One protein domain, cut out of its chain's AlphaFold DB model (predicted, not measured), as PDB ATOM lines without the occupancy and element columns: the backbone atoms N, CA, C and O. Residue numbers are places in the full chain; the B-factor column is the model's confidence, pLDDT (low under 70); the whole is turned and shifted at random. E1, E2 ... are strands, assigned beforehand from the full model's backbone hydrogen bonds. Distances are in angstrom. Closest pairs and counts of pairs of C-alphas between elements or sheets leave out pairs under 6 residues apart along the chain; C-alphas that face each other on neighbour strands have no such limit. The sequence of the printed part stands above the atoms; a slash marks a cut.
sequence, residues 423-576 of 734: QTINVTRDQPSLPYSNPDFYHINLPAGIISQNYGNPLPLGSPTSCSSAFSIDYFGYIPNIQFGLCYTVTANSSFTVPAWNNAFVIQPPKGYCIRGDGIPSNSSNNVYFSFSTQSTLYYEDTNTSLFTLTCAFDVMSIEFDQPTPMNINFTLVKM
ATOM      1  N   GLN A 423     290.929 148.017 247.558       95.00
ATOM      2  CA  GLN A 423     290.763 148.439 248.944       95.00
ATOM      3  C   GLN A 423     290.728 149.971 249.014       95.00
ATOM      4  O   GLN A 423     291.665 150.643 248.582       95.00
ATOM      5  N   THR A 424     289.653 150.551 249.549       94.38
ATOM      6  CA  THR A 424     289.539 152.012 249.658       94.38
ATOM      7  C   THR A 424     290.278 152.541 250.883       94.38
ATOM      8  O   THR A 424     289.998 152.122 252.005       94.38
ATOM      9  N   ILE A 425     291.163 153.519 250.680       91.88
ATOM     10  CA  ILE A 425     291.841 154.254 251.753       91.88
ATOM     11  C   ILE A 425     291.448 155.727 251.657       91.88
ATOM     12  O   ILE A 425     291.680 156.375 250.639       91.88
ATOM     13  N   ASN A 426     290.868 156.265 252.729       91.75
ATOM     14  CA  ASN A 426     290.486 157.673 252.814       91.75
ATOM     15  C   ASN A 426     291.477 158.424 253.700       91.75
ATOM     16  O   ASN A 426     291.525 158.192 254.908       91.75
ATOM     17  N   VAL A 427     292.237 159.341 253.110       88.94
ATOM     18  CA  VAL A 427     293.087 160.265 253.863       88.94
ATOM     19  C   VAL A 427     292.246 161.468 254.275       88.94
ATOM     20  O   VAL A 427     291.451 161.990 253.495       88.94
ATOM     21  N   THR A 428     292.410 161.924 255.512       87.62
ATOM     22  CA  THR A 428     291.723 163.117 256.023       87.62
ATOM     23  C   THR A 428     292.737 164.195 256.364       87.62
ATOM     24  O   THR A 428     293.920 163.918 256.543       87.62
ATOM     25  N   ARG A 429     292.287 165.449 256.449       81.88
ATOM     26  CA  ARG A 429     293.166 166.565 256.819       81.88
ATOM     27  C   ARG A 429     293.638 166.481 258.275       81.88
ATOM     28  O   ARG A 429     294.732 166.943 258.570       81.88
ATOM     29  N   ASP A 430     292.837 165.882 259.155       80.75
ATOM     30  CA  ASP A 430     293.147 165.755 260.586       80.75
ATOM     31  C   ASP A 430     294.166 164.644 260.874       80.75
ATOM     32  O   ASP A 430     294.833 164.662 261.905       80.75
ATOM     33  N   GLN A 431     294.304 163.695 259.946       79.75
ATOM     34  CA  GLN A 431     295.319 162.651 259.970       79.75
ATOM     35  C   GLN A 431     295.827 162.414 258.537       79.75
ATOM     36  O   GLN A 431     295.451 161.427 257.892       79.75
ATOM     37  N   PRO A 432     296.649 163.337 257.999       82.38
ATOM     38  CA  PRO A 432     297.044 163.323 256.600       82.38
ATOM     39  C   PRO A 432     298.197 162.330 256.410       82.38
ATOM     40  O   PRO A 432     299.345 162.702 256.192       82.38
ATOM     41  N   SER A 433     297.904 161.037 256.533       86.19
ATOM     42  CA  SER A 433     298.882 159.955 256.406       86.19
ATOM     43  C   SER A 433     298.287 158.722 255.739       86.19
ATOM     44  O   SER A 433     297.112 158.419 255.940       86.19
ATOM     45  N   LEU A 434     299.118 157.974 255.016       86.88
ATOM     46  CA  LEU A 434     298.804 156.634 254.535       86.88
ATOM     47  C   LEU A 434     299.544 155.593 255.380       86.88
ATOM     48  O   LEU A 434     300.769 155.684 255.510       86.88
ATOM     49  N   PRO A 435     298.833 154.601 255.940       84.88
ATOM     50  CA  PRO A 435     299.463 153.536 256.701       84.88
ATOM     51  C   PRO A 435     300.252 152.596 255.782       84.88
ATOM     52  O   PRO A 435     299.898 152.388 254.619       84.88
ATOM     53  N   TYR A 436     301.293 151.976 256.343       87.94
ATOM     54  CA  TYR A 436     302.013 150.904 255.661       87.94
ATOM     55  C   TYR A 436     301.049 149.781 255.269       87.94
ATOM     56  O   TYR A 436     300.335 149.257 256.127       87.94
ATOM     57  N   SER A 437     301.054 149.405 253.992       90.44
ATOM     58  CA  SER A 437     300.197 148.348 253.454       90.44
ATOM     59  C   SER A 437     300.975 147.479 252.459       90.44
ATOM     60  O   SER A 437     301.794 147.981 251.682       90.44
ATOM     61  N   ASN A 438     300.729 146.164 252.488       90.56
ATOM     62  CA  ASN A 438     301.351 145.194 251.575       90.56
ATOM     63  C   ASN A 438     301.003 145.497 250.103       90.56
ATOM     64  O   ASN A 438     300.055 146.236 249.851       90.56
ATOM     65  N   PRO A 439     301.724 144.943 249.111       90.25
ATOM     66  CA  PRO A 439     301.295 145.047 247.721       90.25
ATOM     67  C   PRO A 439     299.848 144.573 247.538       90.25
ATOM     68  O   PRO A 439     299.549 143.435 247.888       90.25
ATOM     69  N   ASP A 440     298.974 145.438 247.018       93.44
ATOM     70  CA  ASP A 440     297.595 145.122 246.611       93.44
ATOM     71  C   ASP A 440     297.043 146.232 245.686       93.44
ATOM     72  O   ASP A 440     297.773 147.158 245.308       93.44
ATOM     73  N   PHE A 441     295.770 146.136 245.306       94.19
ATOM     74  CA  PHE A 441     295.014 147.168 244.602       94.19
ATOM     75  C   PHE A 441     294.340 148.121 245.591       94.19
ATOM     76  O   PHE A 441     293.523 147.715 246.417       94.19
ATOM     77  N   TYR A 442     294.621 149.414 245.457       93.50
ATOM     78  CA  TYR A 442     294.118 150.457 246.344       93.50
ATOM     79  C   TYR A 442     293.379 151.544 245.575       93.50
ATOM     80  O   TYR A 442     293.847 151.988 244.531       93.50
ATOM     81  N   HIS A 443     292.258 152.001 246.128       93.94
ATOM     82  CA  HIS A 443     291.588 153.232 245.718       93.94
ATOM     83  C   HIS A 443     291.824 154.282 246.802       93.94
ATOM     84  O   HIS A 443     291.223 154.224 247.878       93.94
ATOM     85  N   ILE A 444     292.750 155.203 246.558       92.19
ATOM     86  CA  ILE A 444     293.212 156.166 247.555       92.19
ATOM     87  C   ILE A 444     292.529 157.506 247.304       92.19
ATOM     88  O   ILE A 444     292.745 158.126 246.266       92.19
ATOM     89  N   ASN A 445     291.750 157.969 248.277       92.25
ATOM     90  CA  ASN A 445     291.112 159.280 248.266       92.25
ATOM     91  C   ASN A 445     291.950 160.271 249.071       92.25
ATOM     92  O   ASN A 445     292.163 160.083 250.273       92.25
ATOM     93  N   LEU A 446     292.406 161.335 248.412       89.06
ATOM     94  CA  LEU A 446     293.235 162.380 249.001       89.06
ATOM     95  C   LEU A 446     292.455 163.700 249.091       89.06
ATOM     96  O   LEU A 446     291.824 164.118 248.113       89.06
ATOM     97  N   PRO A 447     292.492 164.385 250.245       90.62
ATOM     98  CA  PRO A 447     291.829 165.667 250.412       90.62
ATOM     99  C   PRO A 447     292.603 166.782 249.694       90.62
ATOM    100  O   PRO A 447     293.784 166.652 249.364       90.62
ATOM    101  N   ALA A 448     291.941 167.919 249.493       89.38
ATOM    102  CA  ALA A 448     292.623 169.144 249.086       89.38
ATOM    103  C   ALA A 448     293.469 169.713 250.240       89.38
ATOM    104  O   ALA A 448     293.151 169.517 251.415       89.38
ATOM    105  N   GLY A 449     294.497 170.493 249.905       87.94
ATOM    106  CA  GLY A 449     295.289 171.233 250.891       87.94
ATOM    107  C   GLY A 449     296.307 170.380 251.649       87.94
ATOM    108  O   GLY A 449     296.653 170.718 252.780       87.94
ATOM    109  N   ILE A 450     296.797 169.299 251.040       87.69
ATOM    110  CA  ILE A 450     297.948 168.530 251.527       87.69
ATOM    111  C   ILE A 450     299.089 168.577 250.506       87.69
ATOM    112  O   ILE A 450     298.898 168.973 249.354       87.69
ATOM    113  N   ILE A 451     300.294 168.205 250.925       84.50
ATOM    114  CA  ILE A 451     301.456 168.083 250.045       84.50
ATOM    115  C   ILE A 451     302.308 166.881 250.448       84.50
ATOM    116  O   ILE A 451     302.464 166.573 251.632       84.50
ATOM    117  N   SER A 452     302.857 166.183 249.456       78.12
ATOM    118  CA  SER A 452     303.815 165.101 249.688       78.12
ATOM    119  C   SER A 452     305.182 165.696 250.027       78.12
ATOM    120  O   SER A 452     305.713 166.476 249.241       78.12
ATOM    121  N   GLN A 453     305.756 165.317 251.171       61.91
ATOM    122  CA  GLN A 453     307.078 165.792 251.614       61.91
ATOM    123  C   GLN A 453     308.235 164.858 251.206       61.91
ATOM    124  O   GLN A 453     309.394 165.237 251.332       61.91
ATOM    125  N   ASN A 454     307.942 163.663 250.676       56.78
ATOM    126  CA  ASN A 454     308.961 162.674 250.310       56.78
ATOM    127  C   ASN A 454     309.206 162.627 248.797       56.78
ATOM    128  O   ASN A 454     308.299 162.333 248.011       56.78
ATOM    129  N   TYR A 455     310.463 162.843 248.405       48.38
ATOM    130  CA  TYR A 455     310.977 162.531 247.073       48.38
ATOM    131  C   TYR A 455     311.238 161.021 247.000       48.38
ATOM    132  O   TYR A 455     312.032 160.493 247.771       48.38
ATOM    133  N   GLY A 456     310.540 160.316 246.107       51.47
ATOM    134  CA  GLY A 456     310.666 158.858 245.951       51.47
ATOM    135  C   GLY A 456     309.441 158.044 246.375       51.47
ATOM    136  O   GLY A 456     309.517 156.819 246.433       51.47
ATOM    137  N   ASN A 457     308.304 158.692 246.649       59.78
ATOM    138  CA  ASN A 457     307.051 157.970 246.855       59.78
ATOM    139  C   ASN A 457     306.645 157.228 245.564       59.78
ATOM    140  O   ASN A 457     306.617 157.847 244.501       59.78
ATOM    141  N   PRO A 458     306.282 155.932 245.639       56.94
ATOM    142  CA  PRO A 458     305.858 155.156 244.471       56.94
ATOM    143  C   PRO A 458     304.454 155.538 243.978       56.94
ATOM    144  O   PRO A 458     304.020 155.080 242.924       56.94
ATOM    145  N   LEU A 459     303.727 156.353 244.748       69.31
ATOM    146  CA  LEU A 459     302.405 156.845 244.395       69.31
ATOM    147  C   LEU A 459     302.525 158.087 243.491       69.31
ATOM    148  O   LEU A 459     303.293 158.996 243.822       69.31
ATOM    149  N   PRO A 460     301.728 158.194 242.411       65.94
ATOM    150  CA  PRO A 460     301.692 159.360 241.528       65.94
ATOM    151  C   PRO A 460     300.946 160.534 242.194       65.94
ATOM    152  O   PRO A 460     299.915 160.997 241.718       65.94
ATOM    153  N   LEU A 461     301.460 161.024 243.324       67.56
ATOM    154  CA  LEU A 461     300.814 162.020 244.197       67.56
ATOM    155  C   LEU A 461     300.887 163.461 243.661       67.56
ATOM    156  O   LEU A 461     300.542 164.404 244.372       67.56
ATOM    157  N   GLY A 462     301.326 163.640 242.414       59.19
ATOM    158  CA  GLY A 462     301.582 164.944 241.816       59.19
ATOM    159  C   GLY A 462     302.923 165.551 242.237       59.19
ATOM    160  O   GLY A 462     303.706 164.969 242.988       59.19
ATOM    161  N   SER A 463     303.210 166.732 241.693       60.16
ATOM    162  CA  SER A 463     304.455 167.457 241.955       60.16
ATOM    163  C   SER A 463     304.444 168.082 243.360       60.16
ATOM    164  O   SER A 463     303.429 168.679 243.733       60.16
ATOM    165  N   PRO A 464     305.561 168.069 244.115       68.06
ATOM    166  CA  PRO A 464     305.691 168.724 245.423       68.06
ATOM    167  C   PRO A 464     305.746 170.265 245.326       68.06
ATOM    168  O   PRO A 464     306.332 170.929 246.172       68.06
ATOM    169  N   THR A 465     305.167 170.852 244.277       73.44
ATOM    170  CA  THR A 465     305.244 172.282 243.942       73.44
ATOM    171  C   THR A 465     303.934 173.032 244.186       73.44
ATOM    172  O   THR A 465     303.856 174.241 243.998       73.44
ATOM    173  N   SER A 466     302.861 172.344 244.561       81.94
ATOM    174  CA  SER A 466     301.562 172.974 244.795       81.94
ATOM    175  C   SER A 466     300.766 172.210 245.834       81.94
ATOM    176  O   SER A 466     300.913 170.996 245.962       81.94
ATOM    177  N   CYS A 467     299.873 172.912 246.530       87.06
ATOM    178  CA  CYS A 467     298.896 172.256 247.383       87.06
ATOM    179  C   CYS A 467     297.964 171.396 246.533       87.06
ATOM    180  O   CYS A 467     297.501 171.839 245.478       87.06
ATOM    181  N   SER A 468     297.698 170.172 246.987       86.00
ATOM    182  CA  SER A 468     296.811 169.255 246.281       86.00
ATOM    183  C   SER A 468     295.403 169.842 246.148       86.00
ATOM    184  O   SER A 468     294.882 170.495 247.060       86.00
ATOM    185  N   SER A 469     294.757 169.570 245.015       87.38
ATOM    186  CA  SER A 469     293.293 169.542 244.959       87.38
ATOM    187  C   SER A 469     292.799 168.214 245.543       87.38
ATOM    188  O   SER A 469     293.603 167.325 245.809       87.38
ATOM    189  N   ALA A 470     291.500 168.070 245.799       88.75
ATOM    190  CA  ALA A 470     290.964 166.767 246.181       88.75
ATOM    191  C   ALA A 470     290.986 165.852 244.951       88.75
ATOM    192  O   ALA A 470     290.471 166.237 243.899       88.75
ATOM    193  N   PHE A 471     291.586 164.672 245.074       88.88
ATOM    194  CA  PHE A 471     291.652 163.706 243.982       88.88
ATOM    195  C   PHE A 471     291.692 162.272 244.505       88.88
ATOM    196  O   PHE A 471     292.027 162.021 245.663       88.88
ATOM    197  N   SER A 472     291.362 161.337 243.620       91.00
ATOM    198  CA  SER A 472     291.398 159.905 243.894       91.00
ATOM    199  C   SER A 472     292.321 159.224 242.897       91.00
ATOM    200  O   SER A 472     292.330 159.595 241.720       91.00
ATOM    201  N   ILE A 473     293.084 158.236 243.354       91.06
ATOM    202  CA  ILE A 473     293.939 157.415 242.493       91.06
ATOM    203  C   ILE A 473     293.689 155.938 242.734       91.06
ATOM    204  O   ILE A 473     293.610 155.485 243.875       91.06
ATOM    205  N   ASP A 474     293.635 155.196 241.636       92.62
ATOM    206  CA  ASP A 474     293.784 153.752 241.658       92.62
ATOM    207  C   ASP A 474     295.278 153.429 241.591       92.62
ATOM    208  O   ASP A 474     296.013 153.975 240.763       92.62
ATOM    209  N   TYR A 475     295.742 152.563 242.483       91.56
ATOM    210  CA  TYR A 475     297.149 152.206 242.611       91.56
ATOM    211  C   TYR A 475     297.315 150.699 242.782       91.56
ATOM    212  O   TYR A 475     296.523 150.051 243.463       91.56
ATOM    213  N   PHE A 476     298.374 150.153 242.185       91.81
ATOM    214  CA  PHE A 476     298.823 148.787 242.418       91.81
ATOM    215  C   PHE A 476     300.267 148.802 242.913       91.81
ATOM    216  O   PHE A 476     301.157 149.312 242.231       91.81
ATOM    217  N   GLY A 477     300.510 148.205 244.075       90.06
ATOM    218  CA  GLY A 477     301.841 148.125 244.669       90.06
ATOM    219  C   GLY A 477     301.795 148.238 246.183       90.06
ATOM    220  O   GLY A 477     300.723 148.235 246.783       90.06
ATOM    221  N   TYR A 478     302.963 148.293 246.819       89.19
ATOM    222  CA  TYR A 478     303.040 148.480 248.267       89.19
ATOM    223  C   TYR A 478     302.844 149.958 248.616       89.19
ATOM    224  O   TYR A 478     303.343 150.837 247.915       89.19
ATOM    225  N   ILE A 479     302.161 150.236 249.724       87.62
ATOM    226  CA  ILE A 479     302.045 151.596 250.257       87.62
ATOM    227  C   ILE A 479     303.045 151.715 251.410       87.62
ATOM    228  O   ILE A 479     302.862 151.057 252.435       87.62
ATOM    229  N   PRO A 480     304.128 152.507 251.277       84.69
ATOM    230  CA  PRO A 480     304.975 152.814 252.422       84.69
ATOM    231  C   PRO A 480     304.209 153.682 253.427       84.69
ATOM    232  O   PRO A 480     303.199 154.295 253.091       84.69
ATOM    233  N   ASN A 481     304.698 153.774 254.666       84.19
ATOM    234  CA  ASN A 481     304.153 154.740 255.619       84.19
ATOM    235  C   ASN A 481     304.443 156.163 255.108       84.19
ATOM    236  O   ASN A 481     305.593 156.605 255.141       84.19
ATOM    237  N   ILE A 482     303.420 156.852 254.599       83.12
ATOM    238  CA  ILE A 482     303.545 158.196 254.025       83.12
ATOM    239  C   ILE A 482     302.873 159.180 254.964       83.12
ATOM    240  O   ILE A 482     301.693 159.049 255.279       83.12
ATOM    241  N   GLN A 483     303.612 160.208 255.362       82.75
ATOM    242  CA  GLN A 483     303.066 161.372 256.045       82.75
ATOM    243  C   GLN A 483     303.004 162.531 255.053       82.75
ATOM    244  O   GLN A 483     303.978 162.814 254.352       82.75
ATOM    245  N   PHE A 484     301.852 163.185 254.975       85.25
ATOM    246  CA  PHE A 484     301.677 164.403 254.202       85.25
ATOM    247  C   PHE A 484     301.796 165.619 255.117       85.25
ATOM    248  O   PHE A 484     301.421 165.581 256.289       85.25
ATOM    249  N   GLY A 485     302.281 166.721 254.551       86.06
ATOM    250  CA  GLY A 485     302.198 168.023 255.194       86.06
ATOM    251  C   GLY A 485     300.864 168.697 254.880       86.06
ATOM    252  O   GLY A 485     300.361 168.591 253.760       86.06
ATOM    253  N   LEU A 486     300.311 169.442 255.835       89.50
ATOM    254  CA  LEU A 486     299.260 170.416 255.547       89.50
ATOM    255  C   LEU A 486     299.825 171.522 254.662       89.50
ATOM    256  O   LEU A 486     300.890 172.055 254.952       89.50
ATOM    257  N   CYS A 487     299.111 171.882 253.603       90.00
ATOM    258  CA  CYS A 487     299.604 172.819 252.609       90.00
ATOM    259  C   CYS A 487     298.798 174.117 252.592       90.00
ATOM    260  O   CYS A 487     297.568 174.104 252.526       90.00
ATOM    261  N   TYR A 488     299.513 175.240 252.595       91.88
ATOM    262  CA  TYR A 488     298.951 176.584 252.526       91.88
ATOM    263  C   TYR A 488     299.549 177.336 251.339       91.88
ATOM    264  O   TYR A 488     300.758 177.309 251.125       91.88
ATOM    265  N   THR A 489     298.717 178.018 250.553       92.44
ATOM    266  CA  THR A 489     299.182 178.857 249.438       92.44
ATOM    267  C   THR A 489     299.293 180.308 249.884       92.44
ATOM    268  O   THR A 489     298.358 180.851 250.469       92.44
ATOM    269  N   VAL A 490     300.426 180.940 249.582       93.19
ATOM    270  CA  VAL A 490     300.770 182.290 250.035       93.19
ATOM    271  C   VAL A 490     301.134 183.151 248.829       93.19
ATOM    272  O   VAL A 490     302.188 182.970 248.228       93.19
ATOM    273  N   THR A 491     300.276 184.103 248.468       91.44
ATOM    274  CA  THR A 491     300.500 185.023 247.330       91.44
ATOM    275  C   THR A 491     300.523 186.495 247.736       91.44
ATOM    276  O   THR A 491     300.894 187.360 246.946       91.44
ATOM    277  N   ALA A 492     300.113 186.805 248.964       92.25
ATOM    278  CA  ALA A 492     299.995 188.158 249.489       92.25
ATOM    279  C   ALA A 492     300.048 188.132 251.023       92.25
ATOM    280  O   ALA A 492     300.302 187.087 251.632       92.25
ATOM    281  N   ASN A 493     299.770 189.283 251.641       92.69
ATOM    282  CA  ASN A 493     299.613 189.379 253.087       92.69
ATOM    283  C   ASN A 493     298.578 188.359 253.573       92.69
ATOM    284  O   ASN A 493     297.436 188.368 253.112       92.69
ATOM    285  N   SER A 494     298.978 187.473 254.478       94.75
ATOM    286  CA  SER A 494     298.127 186.391 254.974       94.75
ATOM    287  C   SER A 494     298.593 185.918 256.343       94.75
ATOM    288  O   SER A 494     299.749 186.103 256.703       94.75
ATOM    289  N   SER A 495     297.691 185.305 257.099       93.31
ATOM    290  CA  SER A 495     297.982 184.744 258.416       93.31
ATOM    291  C   SER A 495     297.364 183.361 258.510       93.31
ATOM    292  O   SER A 495     296.213 183.170 258.111       93.31
ATOM    293  N   PHE A 496     298.117 182.404 259.043       92.12
ATOM    294  CA  PHE A 496     297.671 181.026 259.202       92.12
ATOM    295  C   PHE A 496     297.877 180.565 260.638       92.12
ATOM    296  O   PHE A 496     298.974 180.679 261.183       92.12
ATOM    297  N   THR A 497     296.829 179.984 261.218       90.62
ATOM    298  CA  THR A 497     296.931 179.185 262.441       90.62
ATOM    299  C   THR A 497     297.152 177.738 262.041       90.62
ATOM    300  O   THR A 497     296.295 177.113 261.415       90.62
ATOM    301  N   VAL A 498     298.327 177.224 262.378       87.94
ATOM    302  CA  VAL A 498     298.813 175.921 261.942       87.94
ATOM    303  C   VAL A 498     298.786 174.972 263.137       87.94
ATOM    304  O   VAL A 498     299.337 175.308 264.189       87.94
ATOM    305  N   PRO A 499     298.123 173.809 263.025       87.62
ATOM    306  CA  PRO A 499     298.089 172.833 264.106       87.62
ATOM    307  C   PRO A 499     299.449 172.137 264.266       87.62
ATOM    308  O   PRO A 499     300.335 172.289 263.432       87.62
ATOM    309  N   ALA A 500     299.594 171.342 265.327       86.19
ATOM    310  CA  ALA A 500     300.788 170.552 265.629       86.19
ATOM    311  C   ALA A 500     300.972 169.362 264.661       86.19
ATOM    312  O   ALA A 500     300.875 168.203 265.056       86.19
ATOM    313  N   TRP A 501     301.210 169.654 263.385       81.88
ATOM    314  CA  TRP A 501     301.415 168.691 262.303       81.88
ATOM    315  C   TRP A 501     302.516 169.178 261.368       81.88
ATOM    316  O   TRP A 501     302.880 170.349 261.389       81.88
ATOM    317  N   ASN A 502     303.011 168.298 260.502       82.06
ATOM    318  CA  ASN A 502     303.896 168.719 259.423       82.06
ATOM    319  C   ASN A 502     303.148 169.667 258.485       82.06
ATOM    320  O   ASN A 502     301.988 169.438 258.128       82.06
ATOM    321  N   ASN A 503     303.814 170.733 258.061       87.19
ATOM    322  CA  ASN A 503     303.187 171.783 257.273       87.19
ATOM    323  C   ASN A 503     304.143 172.361 256.235       87.19
ATOM    324  O   ASN A 503     305.353 172.452 256.450       87.19
ATOM    325  N   ALA A 504     303.561 172.806 255.131       88.88
ATOM    326  CA  ALA A 504     304.254 173.422 254.024       88.88
ATOM    327  C   ALA A 504     303.503 174.650 253.512       88.88
ATOM    328  O   ALA A 504     302.271 174.716 253.513       88.88
ATOM    329  N   PHE A 505     304.274 175.603 253.015       90.81
ATOM    330  CA  PHE A 505     303.798 176.848 252.443       90.81
ATOM    331  C   PHE A 505     304.270 176.920 251.000       90.81
ATOM    332  O   PHE A 505     305.467 176.960 250.735       90.81
ATOM    333  N   VAL A 506     303.324 176.931 250.068       91.38
ATOM    334  CA  VAL A 506     303.577 177.199 248.653       91.38
ATOM    335  C   VAL A 506     303.536 178.708 248.479       91.38
ATOM    336  O   VAL A 506     302.460 179.311 248.443       91.38
ATOM    337  N   ILE A 507     304.712 179.321 248.432       91.81
ATOM    338  CA  ILE A 507     304.885 180.768 248.446       91.81
ATOM    339  C   ILE A 507     305.125 181.246 247.017       91.81
ATOM    340  O   ILE A 507     306.032 180.789 246.325       91.81
ATOM    341  N   GLN A 508     304.289 182.175 246.566       91.69
ATOM    342  CA  GLN A 508     304.281 182.734 245.217       91.69
ATOM    343  C   GLN A 508     304.269 184.262 245.297       91.69
ATOM    344  O   GLN A 508     303.206 184.883 245.201       91.69
ATOM    345  N   PRO A 509     305.441 184.891 245.488       90.00
ATOM    346  CA  PRO A 509     305.533 186.338 245.574       90.00
ATOM    347  C   PRO A 509     305.069 187.010 244.271       90.00
ATOM    348  O   PRO A 509     305.451 186.574 243.180       90.00
ATOM    349  N   PRO A 510     304.266 188.088 244.344       89.62
ATOM    350  CA  PRO A 510     303.969 188.921 243.189       89.62
ATOM    351  C   PRO A 510     305.247 189.547 242.624       89.62
ATOM    352  O   PRO A 510     306.186 189.848 243.361       89.62
ATOM    353  N   LYS A 511     305.266 189.829 241.317       83.88
ATOM    354  CA  LYS A 511     306.399 190.517 240.677       83.88
ATOM    355  C   LYS A 511     306.715 191.829 241.415       83.88
ATOM    356  O   LYS A 511     305.829 192.658 241.607       83.88
ATOM    357  N   GLY A 512     307.972 192.011 241.815       84.06
ATOM    358  CA  GLY A 512     308.437 193.185 242.572       84.06
ATOM    359  C   GLY A 512     308.280 193.145 244.068       84.06
ATOM    360  O   GLY A 512     308.637 194.117 244.734       84.06
ATOM    361  N   TYR A 513     307.837 192.012 244.591       89.62
ATOM    362  CA  TYR A 513     307.744 191.779 246.011       89.62
ATOM    363  C   TYR A 513     308.410 190.458 246.370       89.62
ATOM    364  O   TYR A 513     308.398 189.502 245.601       89.62
ATOM    365  N   CYS A 514     308.967 190.419 247.567       90.75
ATOM    366  CA  CYS A 514     309.225 189.194 248.295       90.75
ATOM    367  C   CYS A 514     308.142 189.038 249.366       90.75
ATOM    368  O   CYS A 514     307.497 190.010 249.761       90.75
ATOM    369  N   ILE A 515     307.942 187.823 249.853       93.62
ATOM    370  CA  ILE A 515     307.049 187.531 250.969       93.62
ATOM    371  C   ILE A 515     307.917 187.227 252.187       93.62
ATOM    372  O   ILE A 515     308.730 186.306 252.156       93.62
ATOM    373  N   ARG A 516     307.752 188.014 253.251       91.62
ATOM    374  CA  ARG A 516     308.392 187.794 254.546       91.62
ATOM    375  C   ARG A 516     307.459 187.011 255.462       91.62
ATOM    376  O   ARG A 516     306.358 187.489 255.718       91.62
ATOM    377  N   GLY A 517     307.902 185.860 255.956       90.06
ATOM    378  CA  GLY A 517     307.223 185.088 256.997       90.06
ATOM    379  C   GLY A 517     307.721 185.459 258.396       90.06
ATOM    380  O   GLY A 517     308.924 185.642 258.589       90.06
ATOM    381  N   ASP A 518     306.809 185.567 259.359       88.12
ATOM    382  CA  ASP A 518     307.073 185.733 260.790       88.12
ATOM    383  C   ASP A 518     306.241 184.751 261.637       88.12
ATOM    384  O   ASP A 518     305.313 184.122 261.134       88.12
ATOM    385  N   GLY A 519     306.584 184.590 262.920       83.06
ATOM    386  CA  GLY A 519     305.801 183.769 263.856       83.06
ATOM    387  C   GLY A 519     306.169 182.281 263.902       83.06
ATOM    388  O   GLY A 519     305.448 181.489 264.513       83.06
ATOM    389  N   ILE A 520     307.302 181.889 263.304       82.06
ATOM    390  CA  ILE A 520     307.864 180.543 263.461       82.06
ATOM    391  C   ILE A 520     308.605 180.486 264.806       82.06
ATOM    392  O   ILE A 520     309.555 181.249 264.996       82.06
ATOM    393  N   PRO A 521     308.207 179.614 265.749       74.69
ATOM    394  CA  PRO A 521     308.845 179.545 267.056       74.69
ATOM    395  C   PRO A 521     310.255 178.945 266.946       74.69
ATOM    396  O   PRO A 521     310.413 177.727 266.946       74.69
ATOM    397  N   SER A 522     311.284 179.794 266.895       67.50
ATOM    398  CA  SER A 522     312.668 179.413 267.182       67.50
ATOM    399  C   SER A 522     313.035 179.920 268.576       67.50
ATOM    400  O   SER A 522     312.800 181.068 268.936       67.50
ATOM    401  N   ASN A 523     313.548 179.042 269.427       63.19
ATOM    402  CA  ASN A 523     314.167 179.447 270.682       63.19
ATOM    403  C   ASN A 523     315.429 178.607 270.881       63.19
ATOM    404  O   ASN A 523     315.616 177.588 270.218       63.19
ATOM    405  N   SER A 524     316.291 179.000 271.814       58.19
ATOM    406  CA  SER A 524     317.554 178.296 272.085       58.19
ATOM    407  C   SER A 524     317.391 176.840 272.552       58.19
ATOM    408  O   SER A 524     318.386 176.135 272.693       58.19
ATOM    409  N   SER A 525     316.159 176.390 272.817       57.34
ATOM    410  CA  SER A 525     315.825 175.054 273.329       57.34
ATOM    411  C   SER A 525     315.170 174.140 272.282       57.34
ATOM    412  O   SER A 525     315.111 172.934 272.504       57.34
ATOM    413  N   ASN A 526     314.707 174.685 271.149       60.72
ATOM    414  CA  ASN A 526     313.948 173.972 270.124       60.72
ATOM    415  C   ASN A 526     314.649 174.068 268.765       60.72
ATOM    416  O   ASN A 526     314.969 175.158 268.292       60.72
ATOM    417  N   ASN A 527     314.831 172.929 268.096       65.62
ATOM    418  CA  ASN A 527     315.332 172.907 266.725       65.62
ATOM    419  C   ASN A 527     314.167 173.080 265.747       65.62
ATOM    420  O   ASN A 527     313.174 172.355 265.826       65.62
ATOM    421  N   VAL A 528     314.322 174.017 264.813       70.06
ATOM    422  CA  VAL A 528     313.438 174.177 263.653       70.06
ATOM    423  C   VAL A 528     314.207 173.740 262.417       70.06
ATOM    424  O   VAL A 528     315.336 174.184 262.205       70.06
ATOM    425  N   TYR A 529     313.596 172.876 261.614       73.75
ATOM    426  CA  TYR A 529     314.156 172.356 260.375       73.75
ATOM    427  C   TYR A 529     313.358 172.919 259.200       73.75
ATOM    428  O   TYR A 529     312.125 172.899 259.209       73.75
ATOM    429  N   PHE A 530     314.066 173.403 258.182       72.81
ATOM    430  CA  PHE A 530     313.464 173.892 256.946       72.81
ATOM    431  C   PHE A 530     313.829 173.002 255.776       72.81
ATOM    432  O   PHE A 530     314.975 172.580 255.641       72.81
ATOM    433  N   SER A 531     312.860 172.798 254.892       71.75
ATOM    434  CA  SER A 531     313.085 172.235 253.566       71.75
ATOM    435  C   SER A 531     312.486 173.165 252.515       71.75
ATOM    436  O   SER A 531     311.380 173.679 252.698       71.75
ATOM    437  N   PHE A 532     313.229 173.394 251.432       72.38
ATOM    438  CA  PHE A 532     312.865 174.293 250.338       72.38
ATOM    439  C   PHE A 532     312.961 173.564 249.000       72.38
ATOM    440  O   PHE A 532     313.843 172.730 248.802       72.38
ATOM    441  N   SER A 533     312.093 173.920 248.055       71.31
ATOM    442  CA  SER A 533     312.057 173.306 246.722       71.31
ATOM    443  C   SER A 533     312.996 173.969 245.711       71.31
ATOM    444  O   SER A 533     313.516 173.291 244.827       71.31
ATOM    445  N   THR A 534     313.218 175.284 245.816       64.56
ATOM    446  CA  THR A 534     313.914 176.087 244.787       64.56
ATOM    447  C   THR A 534     315.005 177.002 245.356       64.56
ATOM    448  O   THR A 534     315.491 177.876 244.640       64.56
ATOM    449  N   GLN A 535     315.389 176.827 246.632       67.62
ATOM    450  CA  GLN A 535     316.390 177.647 247.354       67.62
ATOM    451  C   GLN A 535     316.137 179.169 247.262       67.62
ATOM    452  O   GLN A 535     317.048 179.980 247.432       67.62
ATOM    453  N   SER A 536     314.893 179.567 246.985       72.69
ATOM    454  CA  SER A 536     314.497 180.965 246.751       72.69
ATOM    455  C   SER A 536     314.066 181.676 248.037       72.69
ATOM    456  O   SER A 536     313.661 182.843 248.003       72.69
ATOM    457  N   THR A 537     314.143 180.962 249.161       74.94
ATOM    458  CA  THR A 537     313.819 181.444 250.497       74.94
ATOM    459  C   THR A 537     315.087 181.658 251.315       74.94
ATOM    460  O   THR A 537     315.911 180.760 251.479       74.94
ATOM    461  N   LEU A 538     315.224 182.871 251.836       75.19
ATOM    462  CA  LEU A 538     316.269 183.299 252.762       75.19
ATOM    463  C   LEU A 538     315.705 183.291 254.185       75.19
ATOM    464  O   LEU A 538     314.491 183.400 254.363       75.19
ATOM    465  N   TYR A 539     316.556 183.224 255.204       76.50
ATOM    466  CA  TYR A 539     316.107 183.322 256.596       76.50
ATOM    467  C   TYR A 539     317.111 184.059 257.484       76.50
ATOM    468  O   TYR A 539     318.299 184.148 257.165       76.50
ATOM    469  N   TYR A 540     316.617 184.621 258.586       70.50
ATOM    470  CA  TYR A 540     317.425 185.302 259.598       70.50
ATOM    471  C   TYR A 540     316.682 185.414 260.930       70.50
ATOM    472  O   TYR A 540     315.455 185.370 260.967       70.50
ATOM    473  N   GLU A 541     317.433 185.609 262.010       68.31
ATOM    474  CA  GLU A 541     316.894 185.936 263.332       68.31
ATOM    475  C   GLU A 541     317.201 187.401 263.656       68.31
ATOM    476  O   GLU A 541     318.243 187.931 263.260       68.31
ATOM    477  N   ASP A 542     316.284 188.078 264.346       60.91
ATOM    478  CA  ASP A 542     316.560 189.403 264.899       60.91
ATOM    479  C   ASP A 542     317.145 189.312 266.317       60.91
ATOM    480  O   ASP A 542     317.212 188.250 266.939       60.91
ATOM    481  N   THR A 543     317.561 190.457 266.865       54.53
ATOM    482  CA  THR A 543     318.101 190.563 268.231       54.53
ATOM    483  C   THR A 543     317.120 190.119 269.326       54.53
ATOM    484  O   THR A 543     317.527 190.018 270.480       54.53
ATOM    485  N   ASN A 544     315.851 189.854 268.982       56.91
ATOM    486  CA  ASN A 544     314.767 189.474 269.882       56.91
ATOM    487  C   ASN A 544     314.262 188.033 269.640       56.91
ATOM    488  O   ASN A 544     313.161 187.699 270.077       56.91
ATOM    489  N   THR A 545     315.065 187.159 269.014       57.69
ATOM    490  CA  THR A 545     314.866 185.693 268.864       57.69
ATOM    491  C   THR A 545     313.762 185.216 267.915       57.69
ATOM    492  O   THR A 545     313.508 184.020 267.858       57.69
ATOM    493  N   SER A 546     313.109 186.087 267.137       67.38
ATOM    494  CA  SER A 546     312.113 185.611 266.162       67.38
ATOM    495  C   SER A 546     312.774 185.230 264.840       67.38
ATOM    496  O   SER A 546     313.492 186.037 264.246       67.38
ATOM    497  N   LEU A 547     312.512 184.013 264.357       76.19
ATOM    498  CA  LEU A 547     312.938 183.577 263.033       76.19
ATOM    499  C   LEU A 547     312.034 184.158 261.946       76.19
ATOM    500  O   LEU A 547     310.811 184.000 261.969       76.19
ATOM    501  N   PHE A 548     312.665 184.782 260.958       82.94
ATOM    502  CA  PHE A 548     312.015 185.309 259.771       82.94
ATOM    503  C   PHE A 548     312.463 184.556 258.533       82.94
ATOM    504  O   PHE A 548     313.627 184.174 258.402       82.94
ATOM    505  N   THR A 549     311.546 184.424 257.583       86.81
ATOM    506  CA  THR A 549     311.841 183.933 256.237       86.81
ATOM    507  C   THR A 549     311.551 185.022 255.218       86.81
ATOM    508  O   THR A 549     310.728 185.902 255.463       86.81
ATOM    509  N   LEU A 550     312.249 185.011 254.088       87.25
ATOM    510  CA  LEU A 550     312.054 185.946 252.987       87.25
ATOM    511  C   LEU A 550     312.147 185.188 251.665       87.25
ATOM    512  O   LEU A 550     313.227 184.778 251.251       87.25
ATOM    513  N   THR A 551     311.016 185.036 250.989       89.19
ATOM    514  CA  THR A 551     310.907 184.292 249.734       89.19
ATOM    515  C   THR A 551     310.648 185.262 248.588       89.19
ATOM    516  O   THR A 551     309.664 186.000 248.618       89.19
ATOM    517  N   CYS A 552     311.524 185.292 247.582       85.31
ATOM    518  CA  CYS A 552     311.460 186.281 246.494       85.31
ATOM    519  C   CYS A 552     311.033 185.716 245.130       85.31
ATOM    520  O   CYS A 552     310.785 186.477 244.197       85.31
ATOM    521  N   ALA A 553     310.898 184.398 245.016       86.12
ATOM    522  CA  ALA A 553     310.228 183.747 243.898       86.12
ATOM    523  C   ALA A 553     309.461 182.523 244.385       86.12
ATOM    524  O   ALA A 553     309.397 182.272 245.582       86.12
ATOM    525  N   PHE A 554     308.868 181.784 243.451       88.06
ATOM    526  CA  PHE A 554     308.182 180.539 243.761       88.06
ATOM    527  C   PHE A 554     309.075 179.605 244.590       88.06
ATOM    528  O   PHE A 554     310.166 179.249 244.143       88.06
ATOM    529  N   ASP A 555     308.587 179.193 245.757       85.12
ATOM    530  CA  ASP A 555     309.207 178.165 246.589       85.12
ATOM    531  C   ASP A 555     308.143 177.418 247.407       85.12
ATOM    532  O   ASP A 555     307.049 177.926 247.664       85.12
ATOM    533  N   VAL A 556     308.483 176.211 247.840       85.56
ATOM    534  CA  VAL A 556     307.707 175.404 248.776       85.56
ATOM    535  C   VAL A 556     308.532 175.250 250.036       85.56
ATOM    536  O   VAL A 556     309.498 174.494 250.069       85.56
ATOM    537  N   MET A 557     308.145 175.989 251.069       84.81
ATOM    538  CA  MET A 557     308.793 175.976 252.371       84.81
ATOM    539  C   MET A 557     308.074 174.990 253.289       84.81
ATOM    540  O   MET A 557     306.953 175.258 253.718       84.81
ATOM    541  N   SER A 558     308.720 173.876 253.619       82.19
ATOM    542  CA  SER A 558     308.267 172.961 254.672       82.19
ATOM    543  C   SER A 558     308.975 173.273 255.983       82.19
ATOM    544  O   SER A 558     310.176 173.547 255.989       82.19
ATOM    545  N   ILE A 559     308.225 173.226 257.083       78.62
ATOM    546  CA  ILE A 559     308.735 173.478 258.433       78.62
ATOM    547  C   ILE A 559     308.485 172.228 259.267       78.62
ATOM    548  O   ILE A 559     307.352 171.745 259.333       78.62
ATOM    549  N   GLU A 560     309.540 171.723 259.894       76.75
ATOM    550  CA  GLU A 560     309.514 170.562 260.781       76.75
ATOM    551  C   GLU A 560     310.126 170.937 262.138       76.75
ATOM    552  O   GLU A 560     311.072 171.723 262.226       76.75
ATOM    553  N   PHE A 561     309.565 170.376 263.207       74.31
ATOM    554  CA  PHE A 561     310.032 170.541 264.582       74.31
ATOM    555  C   PHE A 561     310.365 169.167 265.163       74.31
ATOM    556  O   PHE A 561     309.704 168.188 264.821       74.31
ATOM    557  N   ASP A 562     311.310 169.099 266.109       72.94
ATOM    558  CA  ASP A 562     311.591 167.854 266.856       72.94
ATOM    559  C   ASP A 562     310.321 167.289 267.534       72.94
ATOM    560  O   ASP A 562     310.184 166.078 267.717       72.94
ATOM    561  N   GLN A 563     309.393 168.171 267.921       74.50
ATOM    562  CA  GLN A 563     308.047 167.842 268.386       74.50
ATOM    563  C   GLN A 563     307.038 168.760 267.681       74.50
ATOM    564  O   GLN A 563     307.189 169.986 267.775       74.50
ATOM    565  N   PRO A 564     306.007 168.218 267.000       75.19
ATOM    566  CA  PRO A 564     304.999 169.035 266.336       75.19
ATOM    567  C   PRO A 564     304.380 170.036 267.314       75.19
ATOM    568  O   PRO A 564     303.863 169.661 268.367       75.19
ATOM    569  N   THR A 565     304.457 171.319 266.975       79.38
ATOM    570  CA  THR A 565     304.032 172.424 267.840       79.38
ATOM    571  C   THR A 565     303.102 173.335 267.042       79.38
ATOM    572  O   THR A 565     303.417 173.642 265.892       79.38
ATOM    573  N   PRO A 566     301.951 173.763 267.596       86.31
ATOM    574  CA  PRO A 566     301.076 174.687 266.891       86.31
ATOM    575  C   PRO A 566     301.735 176.068 266.784       86.31
ATOM    576  O   PRO A 566     302.435 176.505 267.698       86.31
ATOM    577  N   MET A 567     301.479 176.778 265.688       86.75
ATOM    578  CA  MET A 567     302.066 178.098 265.443       86.75
ATOM    579  C   MET A 567     301.120 179.022 264.677       86.75
ATOM    580  O   MET A 567     300.231 178.569 263.957       86.75
ATOM    581  N   ASN A 568     301.337 180.328 264.822       90.06
ATOM    582  CA  ASN A 568     300.658 181.358 264.045       90.06
ATOM    583  C   ASN A 568     301.700 182.064 263.188       90.06
ATOM    584  O   ASN A 568     302.514 182.811 263.723       90.06
ATOM    585  N   ILE A 569     301.667 181.821 261.880       90.50
ATOM    586  CA  ILE A 569     302.595 182.447 260.937       90.50
ATOM    587  C   ILE A 569     301.878 183.573 260.211       90.50
ATOM    588  O   ILE A 569     300.790 183.344 259.669       90.50
ATOM    589  N   ASN A 570     302.495 184.756 260.135       93.31
ATOM    590  CA  ASN A 570     302.045 185.805 259.227       93.31
ATOM    591  C   ASN A 570     303.036 185.995 258.087       93.31
ATOM    592  O   ASN A 570     304.252 185.954 258.240       93.31
ATOM    593  N   PHE A 571     302.482 186.236 256.914       94.44
ATOM    594  CA  PHE A 571     303.197 186.560 255.704       94.44
ATOM    595  C   PHE A 571     302.894 188.002 255.334       94.44
ATOM    596  O   PHE A 571     301.735 188.421 255.316       94.44
ATOM    597  N   THR A 572     303.934 188.767 255.021       94.56
ATOM    598  CA  THR A 572     303.844 190.179 254.640       94.56
ATOM    599  C   THR A 572     304.618 190.439 253.355       94.56
ATOM    600  O   THR A 572     305.690 189.883 253.128       94.56
ATOM    601  N   LEU A 573     304.079 191.285 252.484       93.12
ATOM    602  CA  LEU A 573     304.738 191.697 251.253       93.12
ATOM    603  C   LEU A 573     305.833 192.723 251.555       93.12
ATOM    604  O   LEU A 573     305.582 193.779 252.134       93.12
ATOM    605  N   VAL A 574     307.041 192.428 251.090       91.44
ATOM    606  CA  VAL A 574     308.209 193.307 251.138       91.44
ATOM    607  C   VAL A 574     308.531 193.733 249.717       91.44
ATOM    608  O   VAL A 574     308.802 192.901 248.858       91.44
ATOM    609  N   LYS A 575     308.496 195.036 249.445       89.25
ATOM    610  CA  LYS A 575     308.817 195.562 248.116       89.25
ATOM    611  C   LYS A 575     310.314 195.402 247.827       89.25
ATOM    612  O   LYS A 575     311.142 195.732 248.671       89.25
ATOM    613  N   MET A 576     310.659 194.958 246.620       86.25
ATOM    614  CA  MET A 576     312.033 195.045 246.126       86.25
ATOM    615  C   MET A 576     312.346 196.509 245.798       86.25
ATOM    616  O   MET A 576     311.599 197.157 245.058       86.25
TER     617      MET A 576
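What this domain is: This is residues 423 to 576 of the 734 residues of an uncharacterized protein of Planoprotostelium fungivorum (UniProt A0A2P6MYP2). Two lobes stand end to end: a sandwich of two five-stranded sheets face to face, E3 E5 E7 E12 E9 and E6 E13 E8 E11 E10, and a smaller lobe with the bent three-stranded sheet E1 E2 E4. E5 leads from the small lobe into the sandwich, where its own sheet is curled like part of a barrel. The printed part has 154 residues with no named helix and 13 strands, E1 to E13 in order, and its class is all strand. In the orders just given, the first sheet is mixed, the second antiparallel and the small one mixed. The whole is compact, with a radius of gyration of the C-alphas of 16.7 A and spans of 54 by 37 by 23 A.

How they stand to each other: Start at E1, residues 423 to 426; it is parallel to E2, residues 437 to 446, with N 425 and O 443 2.9 A apart. E2 is antiparallel to E4, residues 471 to 479, with N 442 and O 475 at 2.8 A. E2 bends by 116 degrees at residue 440 and E4 by 99 degrees at residue 476. Residues 433 to 434 make a short antiparallel pairing with residues 482 to 483 of E5, residues 482 to 490. E5 pairs antiparallel with the edge strand E3, residues 450 to 452 (N 451 and O 485, 2.9 A), and farther along is parallel to E7, residues 503 to 507 (N 490 and O 506, 2.8 A). Next come E12, residues 555 to 561, antiparallel to E7 (N 505 and O 557, 2.8 A), and the edge strand E9, residues 528 to 532, antiparallel to E12 (N 529 and O 560, 2.8 A). In the other sheet, antiparallel neighbours are E6, residues 494 to 498, and E13, residues 567 to 575 (N 496 and O 569, 2.9 A), then E13 and E8, residues 513 to 520 (N 516 and O 572, 2.8 A). E11, residues 547 to 551, follows beside E8 (N 517 and O 549, 2.9 A) and forms a hairpin with E10, residues 537 to 541 (N 538 and O 550, 2.8 A). The two sheets of the sandwich have best planes 13 degrees apart.

Where its parts are: Find C-alpha 423 at (290.763, 148.439, 248.944), where E1 begins. E2 is 16.3 A long, E4 17.1 A, and E5 24.6 A, from C-alpha 482 at (303.545, 158.196, 254.025). E8 is 20.8 A and E12 19.6 A; E13, 25.5 A, ends at C-alpha 575, (308.817, 195.562, 248.116).

The domain as a whole: Look for the two farthest C-alphas at Phe 441 and Thr 543, 54.5 A apart. The printed part has no cut. E3 to E4 is the long link, 18 residues. The mean pLDDT of the printed part is 82.0, and residues 453 to 464, 522 to 527, 534 to 535 and 541 to 546 are under 70.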